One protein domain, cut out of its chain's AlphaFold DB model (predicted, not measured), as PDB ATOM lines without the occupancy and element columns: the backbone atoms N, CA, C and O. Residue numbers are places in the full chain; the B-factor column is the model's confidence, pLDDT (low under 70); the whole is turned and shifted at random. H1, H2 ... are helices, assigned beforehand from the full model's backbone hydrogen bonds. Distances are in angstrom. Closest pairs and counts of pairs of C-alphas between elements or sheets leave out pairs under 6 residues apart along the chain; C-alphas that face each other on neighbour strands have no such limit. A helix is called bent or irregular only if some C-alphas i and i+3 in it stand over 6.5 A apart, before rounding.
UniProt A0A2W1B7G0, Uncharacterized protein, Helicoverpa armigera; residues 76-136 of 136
ATOM      1  N   MET A  76      16.092  20.644  21.770       86.12
ATOM      2  CA  MET A  76      16.560  19.676  22.781       86.12
ATOM      3  C   MET A  76      17.215  20.338  24.008       86.12
ATOM      4  O   MET A  76      17.059  19.845  25.117       86.12
ATOM      5  N   ALA A  77      17.889  21.478  23.828       85.19
ATOM      6  CA  ALA A  77      18.504  22.241  24.918       85.19
ATOM      7  C   ALA A  77      17.494  22.887  25.893       85.19
ATOM      8  O   ALA A  77      17.863  23.288  26.991       85.19
ATOM      9  N   GLU A  78      16.228  23.020  25.501       88.62
ATOM     10  CA  GLU A  78      15.154  23.569  26.341       88.62
ATOM     11  C   GLU A  78      14.441  22.472  27.143       88.62
ATOM     12  O   GLU A  78      13.676  22.774  28.058       88.62
ATOM     13  N   MET A  79      14.735  21.199  26.859       90.56
ATOM     14  CA  MET A  79      14.117  20.059  27.533       90.56
ATOM     15  C   MET A  79      14.482  19.997  29.021       90.56
ATOM     16  O   MET A  79      13.622  19.709  29.849       90.56
ATOM     17  N   ASP A  80      15.725  20.329  29.374       91.12
ATOM     18  CA  ASP A  80      16.181  20.339  30.770       91.12
ATOM     19  C   ASP A  80      15.436  21.400  31.595       91.12
ATOM     20  O   ASP A  80      15.066  21.159  32.746       91.12
ATOM     21  N   LYS A  81      15.141  22.559  30.987       91.06
ATOM     22  CA  LYS A  81      14.329  23.610  31.619       91.06
ATOM     23  C   LYS A  81      12.900  23.128  31.852       91.06
ATOM     24  O   LYS A  81      12.379  23.274  32.949       91.06
ATOM     25  N   LEU A  82      12.311  22.467  30.857       91.31
ATOM     26  CA  LEU A  82      10.961  21.915  30.958       91.31
ATOM     27  C   LEU A  82      10.853  20.842  32.056       91.31
ATOM     28  O   LEU A  82       9.861  20.788  32.781       91.31
ATOM     29  N   GLN A  83      11.885  20.013  32.235       92.12
ATOM     30  CA  GLN A  83      11.938  19.052  33.344       92.12
ATOM     31  C   GLN A  83      12.005  19.745  34.711       92.12
ATOM     32  O   GLN A  83      11.321  19.312  35.644       92.12
ATOM     33  N   ALA A  84      12.786  20.822  34.827       93.75
ATOM     34  CA  ALA A  84      12.853  21.626  36.044       93.75
ATOM     35  C   ALA A  84      11.500  22.288  36.366       93.75
ATOM     36  O   ALA A  84      11.045  22.223  37.509       93.75
ATOM     37  N   ASP A  85      10.805  22.827  35.361       92.25
ATOM     38  CA  ASP A  85       9.481  23.437  35.528       92.25
ATOM     39  C   ASP A  85       8.430  22.416  35.992       92.25
ATOM     40  O   ASP A  85       7.613  22.694  36.873       92.25
ATOM     41  N   ILE A  86       8.485  21.185  35.468       94.00
ATOM     42  CA  ILE A  86       7.625  20.087  35.929       94.00
ATOM     43  C   ILE A  86       7.937  19.711  37.383       94.00
ATOM     44  O   ILE A  86       7.019  19.419  38.156       94.00
ATOM     45  N   ALA A  87       9.214  19.691  37.779       95.19
ATOM     46  CA  ALA A  87       9.599  19.424  39.163       95.19
ATOM     47  C   ALA A  87       9.055  20.506  40.110       95.19
ATOM     48  O   ALA A  87       8.447  20.173  41.129       95.19
ATOM     49  N   LEU A  88       9.160  21.778  39.721       93.38
ATOM     50  CA  LEU A  88       8.595  22.902  40.466       93.38
ATOM     51  C   LEU A  88       7.074  22.775  40.602       93.38
ATOM     52  O   LEU A  88       6.538  22.924  41.700       93.38
ATOM     53  N   ALA A  89       6.366  22.429  39.523       92.12
ATOM     54  CA  ALA A  89       4.924  22.200  39.577       92.12
ATOM     55  C   ALA A  89       4.560  21.086  40.578       92.12
ATOM     56  O   ALA A  89       3.623  21.237  41.364       92.12
ATOM     57  N   LYS A  90       5.326  19.986  40.621       94.00
ATOM     58  CA  LYS A  90       5.120  18.907  41.607       94.00
ATOM     59  C   LYS A  90       5.307  19.398  43.041       94.00
ATOM     60  O   LYS A  90       4.495  19.070  43.909       94.00
ATOM     61  N   GLU A  91       6.343  20.188  43.298       94.62
ATOM     62  CA  GLU A  91       6.582  20.785  44.615       94.62
ATOM     63  C   GLU A  91       5.475  21.767  45.010       94.62
ATOM     64  O   GLU A  91       5.009  21.741  46.149       94.62
ATOM     65  N   PHE A  92       4.984  22.568  44.063       91.94
ATOM     66  CA  PHE A  92       3.870  23.492  44.264       91.94
ATOM     67  C   PHE A  92       2.602  22.771  44.752       91.94
ATOM     68  O   PHE A  92       1.954  23.217  45.706       91.94
ATOM     69  N   PHE A  93       2.275  21.618  44.157       92.38
ATOM     70  CA  PHE A  93       1.164  20.781  44.619       92.38
ATOM     71  C   PHE A  93       1.440  20.137  45.982       92.38
ATOM     72  O   PHE A  93       0.565  20.158  46.852       92.38
ATOM     73  N   LYS A  94       2.653  19.609  46.200       94.69
ATOM     74  CA  LYS A  94       3.057  18.978  47.470       94.69
ATOM     75  C   LYS A  94       2.957  19.948  48.649       94.69
ATOM     76  O   LYS A  94       2.445  19.585  49.706       94.69
ATOM     77  N   ASN A  95       3.392  21.186  48.443       94.25
ATOM     78  CA  ASN A  95       3.399  22.237  49.457       94.25
ATOM     79  C   ASN A  95       2.027  22.906  49.641       94.25
ATOM     80  O   ASN A  95       1.893  23.810  50.459       94.25
ATOM     81  N   LYS A  96       0.996  22.459  48.904       91.88
ATOM     82  CA  LYS A  96      -0.362  23.021  48.928       91.88
ATOM     83  C   LYS A  96      -0.404  24.520  48.604       91.88
ATOM     84  O   LYS A  96      -1.298  25.239  49.042       91.88
ATOM     85  N   CYS A  97       0.531  24.994  47.783       87.44
ATOM     86  CA  CYS A  97       0.636  26.409  47.437       87.44
ATOM     87  C   CYS A  97      -0.564  26.918  46.612       87.44
ATOM     88  O   CYS A  97      -0.804  28.122  46.541       87.44
ATOM     89  N   TYR A  98      -1.358  26.009  46.038       87.00
ATOM     90  CA  TYR A  98      -2.564  26.325  45.274       87.00
ATOM     91  C   TYR A  98      -3.682  26.989  46.095       87.00
ATOM     92  O   TYR A  98      -4.580  27.567  45.498       87.00
ATOM     93  N   TYR A  99      -3.645  26.964  47.435       90.00
ATOM     94  CA  TYR A  99      -4.607  27.725  48.250       90.00
ATOM     95  C   TYR A  99      -4.335  29.234  48.256       90.00
ATOM     96  O   TYR A  99      -5.231  30.013  48.570       90.00
ATOM     97  N   TYR A 100      -3.114  29.654  47.915       93.56
ATOM     98  CA  TYR A 100      -2.688  31.054  48.002       93.56
ATOM     99  C   TYR A 100      -2.745  31.794  46.658       93.56
ATOM    100  O   TYR A 100      -2.334  32.951  46.578       93.56
ATOM    101  N   ILE A 101      -3.231  31.151  45.592       94.19
ATOM    102  CA  ILE A 101      -3.333  31.779  44.269       94.19
ATOM    103  C   ILE A 101      -4.596  32.628  44.156       94.19
ATOM    104  O   ILE A 101      -5.655  32.304  44.692       94.19
ATOM    105  N   THR A 102      -4.502  33.716  43.398       95.94
ATOM    106  CA  THR A 102      -5.673  34.542  43.090       95.94
ATOM    107  C   THR A 102      -6.579  33.849  42.069       95.94
ATOM    108  O   THR A 102      -6.110  33.095  41.214       95.94
ATOM    109  N   VAL A 103      -7.880  34.157  42.086       95.12
ATOM    110  CA  VAL A 103      -8.860  33.579  41.140       95.12
ATOM    111  C   VAL A 103      -8.468  33.842  39.682       95.12
ATOM    112  O   VAL A 103      -8.595  32.963  38.834       95.12
ATOM    113  N   ARG A 104      -7.915  35.025  39.387       95.12
ATOM    114  CA  ARG A 104      -7.437  35.370  38.042       95.12
ATOM    115  C   ARG A 104      -6.294  34.460  37.584       95.12
ATOM    116  O   ARG A 104      -6.274  34.058  36.425       95.12
ATOM    117  N   GLN A 105      -5.356  34.143  38.476       93.75
ATOM    118  CA  GLN A 105      -4.259  33.222  38.170       93.75
ATOM    119  C   GLN A 105      -4.785  31.803  37.975       93.75
ATOM    120  O   GLN A 105      -4.456  31.176  36.974       93.75
ATOM    121  N   ALA A 106      -5.655  31.327  38.870       93.75
ATOM    122  CA  ALA A 106      -6.273  30.010  38.743       93.75
ATOM    123  C   ALA A 106      -6.996  29.845  37.396       93.75
ATOM    124  O   ALA A 106      -6.831  28.829  36.726       93.75
ATOM    125  N   TRP A 107      -7.735  30.872  36.967       96.75
ATOM    126  CA  TRP A 107      -8.430  30.863  35.682       96.75
ATOM    127  C   TRP A 107      -7.472  30.821  34.488       96.75
ATOM    128  O   TRP A 107      -7.712  30.092  33.530       96.75
ATOM    129  N   LEU A 108      -6.361  31.561  34.552       95.69
ATOM    130  CA  LEU A 108      -5.337  31.533  33.509       95.69
ATOM    131  C   LEU A 108      -4.705  30.142  33.383       95.69
ATOM    132  O   LEU A 108      -4.622  29.619  32.275       95.69
ATOM    133  N   LEU A 109      -4.321  29.518  34.502       93.25
ATOM    134  CA  LEU A 109      -3.781  28.154  34.490       93.25
ATOM    135  C   LEU A 109      -4.806  27.158  33.934       93.25
ATOM    136  O   LEU A 109      -4.457  26.304  33.125       93.25
ATOM    137  N   PHE A 110      -6.076  27.294  34.320       94.81
ATOM    138  CA  PHE A 110      -7.151  26.437  33.830       94.81
ATOM    139  C   PHE A 110      -7.346  26.534  32.309       94.81
ATOM    140  O   PHE A 110      -7.481  25.506  31.641       94.81
ATOM    141  N   LEU A 111      -7.327  27.747  31.744       97.19
ATOM    142  CA  LEU A 111      -7.445  27.948  30.297       97.19
ATOM    143  C   LEU A 111      -6.269  27.325  29.539       97.19
ATOM    144  O   LEU A 111      -6.497  26.625  28.556       97.19
ATOM    145  N   VAL A 112      -5.039  27.503  30.030       95.06
ATOM    146  CA  VAL A 112      -3.844  26.889  29.425       95.06
ATOM    147  C   VAL A 112      -3.913  25.359  29.503       95.06
ATOM    148  O   VAL A 112      -3.671  24.677  28.512       95.06
ATOM    149  N   CYS A 113      -4.315  24.790  30.646       94.56
ATOM    150  CA  CYS A 113      -4.519  23.342  30.767       94.56
ATOM    151  C   CYS A 113      -5.584  22.822  29.790       94.56
ATOM    152  O   CYS A 113      -5.411  21.759  29.196       94.56
ATOM    153  N   THR A 114      -6.670  23.577  29.609       96.38
ATOM    154  CA  THR A 114      -7.739  23.237  28.661       96.38
ATOM    155  C   THR A 114      -7.236  23.274  27.218       96.38
ATOM    156  O   THR A 114      -7.551  22.379  26.440       96.38
ATOM    157  N   GLU A 115      -6.412  24.257  26.855       95.38
ATOM    158  CA  GLU A 115      -5.793  24.341  25.531       95.38
ATOM    159  C   GLU A 115      -4.918  23.115  25.231       95.38
ATOM    160  O   GLU A 115      -5.085  22.478  24.191       95.38
ATOM    161  N   VAL A 116      -4.039  22.724  26.159       93.38
ATOM    162  CA  VAL A 116      -3.188  21.530  25.998       93.38
ATOM    163  C   VAL A 116      -4.033  20.258  25.850       93.38
ATOM    164  O   VAL A 116      -3.709  19.377  25.054       93.38
ATOM    165  N   PHE A 117      -5.154  20.168  26.569       94.06
ATOM    166  CA  PHE A 117      -6.096  19.057  26.432       94.06
ATOM    167  C   PHE A 117      -6.777  19.033  25.054       94.06
ATOM    168  O   PHE A 117      -6.925  17.971  24.456       94.06
ATOM    169  N   LEU A 118      -7.132  20.191  24.492       94.62
ATOM    170  CA  LEU A 118      -7.682  20.284  23.134       94.62
ATOM    171  C   LEU A 118      -6.661  19.868  22.064       94.62
ATOM    172  O   LEU A 118      -7.034  19.205  21.095       94.62
ATOM    173  N   TRP A 119      -5.374  20.177  22.258       90.62
ATOM    174  CA  TRP A 119      -4.293  19.698  21.386       90.62
ATOM    175  C   TRP A 119      -4.212  18.170  21.323       90.62
ATOM    176  O   TRP A 119      -3.941  17.613  20.257       90.62
ATOM    177  N   PHE A 120      -4.509  17.480  22.426       91.38
ATOM    178  CA  PHE A 120      -4.588  16.020  22.441       91.38
ATOM    179  C   PHE A 120      -5.709  15.496  21.524       91.38
ATOM    180  O   PHE A 120      -5.450  14.629  20.688       91.38
ATOM    181  N   PHE A 121      -6.921  16.064  21.589       89.38
ATOM    182  CA  PHE A 121      -8.015  15.673  20.680       89.38
ATOM    183  C   PHE A 121      -7.753  16.048  19.226       89.38
ATOM    184  O   PHE A 121      -8.181  15.336  18.316       89.38
ATOM    185  N   LEU A 122      -7.045  17.152  18.981       89.94
ATOM    186  CA  LEU A 122      -6.618  17.502  17.631       89.94
ATOM    187  C   LEU A 122      -5.675  16.426  17.075       89.94
ATOM    188  O   LEU A 122      -5.853  15.983  15.942       89.94
ATOM    189  N   GLY A 123      -4.734  15.942  17.892       88.00
ATOM    190  CA  GLY A 123      -3.868  14.811  17.553       88.00
ATOM    191  C   GLY A 123      -4.648  13.520  17.290       88.00
ATOM    192  O   GLY A 123      -4.393  12.840  16.298       88.00
ATOM    193  N   GLU A 124      -5.646  13.214  18.119       88.56
ATOM    194  CA  GLU A 124      -6.554  12.081  17.909       88.56
ATOM    195  C   GLU A 124      -7.323  12.204  16.579       88.56
ATOM    196  O   GLU A 124      -7.406  11.242  15.816       88.56
ATOM    197  N   THR A 125      -7.831  13.395  16.258       86.31
ATOM    198  CA  THR A 125      -8.556  13.677  15.006       86.31
ATOM    199  C   THR A 125      -7.650  13.500  13.784       86.31
ATOM    200  O   THR A 125      -8.065  12.901  12.789       86.31
ATOM    201  N   ILE A 126      -6.391  13.950  13.866       86.88
ATOM    202  CA  ILE A 126      -5.375  13.713  12.827       86.88
ATOM    203  C   ILE A 126      -5.084  12.212  12.699       86.88
ATOM    204  O   ILE A 126      -5.036  11.699  11.585       86.88
ATOM    205  N   GLY A 127      -4.953  11.490  13.816       84.38
ATOM    206  CA  GLY A 127      -4.692  10.047  13.818       84.38
ATOM    207  C   GLY A 127      -5.819   9.213  13.201       84.38
ATOM    208  O   GLY A 127      -5.552   8.208  12.545       84.38
ATOM    209  N   LYS A 128      -7.079   9.636  13.361       82.75
ATOM    210  CA  LYS A 128      -8.250   8.991  12.737       82.75
ATOM    211  C   LYS A 128      -8.481   9.412  11.286       82.75
ATOM    212  O   LYS A 128      -9.248   8.750  10.587       82.75
ATOM    213  N   PHE A 129      -7.884  10.524  10.850       81.44
ATOM    214  CA  PHE A 129      -8.160  11.193   9.571       81.44
ATOM    215  C   PHE A 129      -9.655  11.487   9.318       81.44
ATOM    216  O   PHE A 129     -10.069  11.662   8.174       81.44
ATOM    217  N   HIS A 130     -10.473  11.558  10.374       78.88
ATOM    218  CA  HIS A 130     -11.911  11.828  10.306       78.88
ATOM    219  C   HIS A 130     -12.278  12.896  11.331       78.88
ATOM    220  O   HIS A 130     -11.910  12.798  12.497       78.88
ATOM    221  N   ILE A 131     -13.021  13.913  10.887       75.69
ATOM    222  CA  ILE A 131     -13.463  15.034  11.733       75.69
ATOM    223  C   ILE A 131     -14.645  14.621  12.624       75.69
ATOM    224  O   ILE A 131     -14.824  15.162  13.711       75.69
ATOM    225  N   VAL A 132     -15.453  13.653  12.179       75.69
ATOM    226  CA  VAL A 132     -16.653  13.198  12.891       75.69
ATOM    227  C   VAL A 132     -16.611  11.684  13.050       75.69
ATOM    228  O   VAL A 132     -16.777  10.964  12.071       75.69
ATOM    229  N   GLY A 133     -16.444  11.229  14.295       70.69
ATOM    230  CA  GLY A 133     -16.567   9.824  14.691       70.69
ATOM    231  C   GLY A 133     -15.572   8.867  14.024       70.69
ATOM    232  O   GLY A 133     -14.794   9.231  13.146       70.69
ATOM    233  N   TYR A 134     -15.592   7.611  14.463       69.19
ATOM    234  CA  TYR A 134     -15.090   6.519  13.632       69.19
ATOM    235  C   TYR A 134     -16.206   6.101  12.677       69.19
ATOM    236  O   TYR A 134     -17.365   6.032  13.084       69.19
ATOM    237  N   LEU A 135     -15.851   5.836  11.423       62.34
ATOM    238  CA  LEU A 135     -16.752   5.223  10.454       62.34
ATOM    239  C   LEU A 135     -16.941   3.762  10.896       62.34
ATOM    240  O   LEU A 135     -16.011   2.966  10.776       62.34
ATOM    241  N   VAL A 136     -18.084   3.470  11.524       64.94
ATOM    242  CA  VAL A 136     -18.497   2.122  11.956       64.94
ATOM    243  C   VAL A 136     -19.346   1.489  10.868       64.94
ATOM    244  O   VAL A 136     -20.229   2.205  10.343       64.94
TER     245      VAL A 136
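What this domain is: This is residues 76 to 136 of the 136 residues of an uncharacterized protein of Helicoverpa armigera (UniProt A0A2W1B7G0). Two long helices, H1 and H3, spread as the arms of an open V, with the short helix H2 and its two tight links making the corner, and no third part fills the space between the arms. H3 is the longer arm, and residues 129 to 136 follow its far end as a tail with no named element. The printed part has 61 residues with three named helices, in the order H1, H2, H3, and no named strand; the class is all helix. The whole is extended, with a radius of gyration of the C-alphas of 16.8 A, and its flat outline spans 48 by 33 by 17 A.

How they stand to each other: H1, residues 76 to 94, is close to but not clearly touching H2, residues 97 to 100; their closest C-alphas, those of Phe 92 and Tyr 98, are 7.1 A apart. H2 and H3, residues 103 to 128, are only just apart, their closest C-alphas at 8.4 A. H1 and H3 are apart. Residues 76 to 88 of H1 and 107 to 121 of H3 are among those that stand free. In H3 every O i to N i+4 pair is within hydrogen-bond range, in H1 13 of 15 are, and H2 is too short for such a pair.

Where its parts are: H1 begins at C-alpha 76 (16.560, 19.676, 22.781) and is 28.1 A long. It is irregular, but only just: C-alphas 77 and 80 are 6.6 A apart. H2 has four residues, with C-alpha 97 at (0.636, 26.409, 47.437). H3 is 37.6 A long and ends at C-alpha 128 (-8.250, 8.991, 12.737).

The domain as a whole: The two C-alphas farthest apart, those of Tyr 100 and Val 136, are 48.8 A apart. The printed part has no cut, and both links between helices are tight. The mean pLDDT of the printed part is 89.4; residues 134 to 136 are under 70.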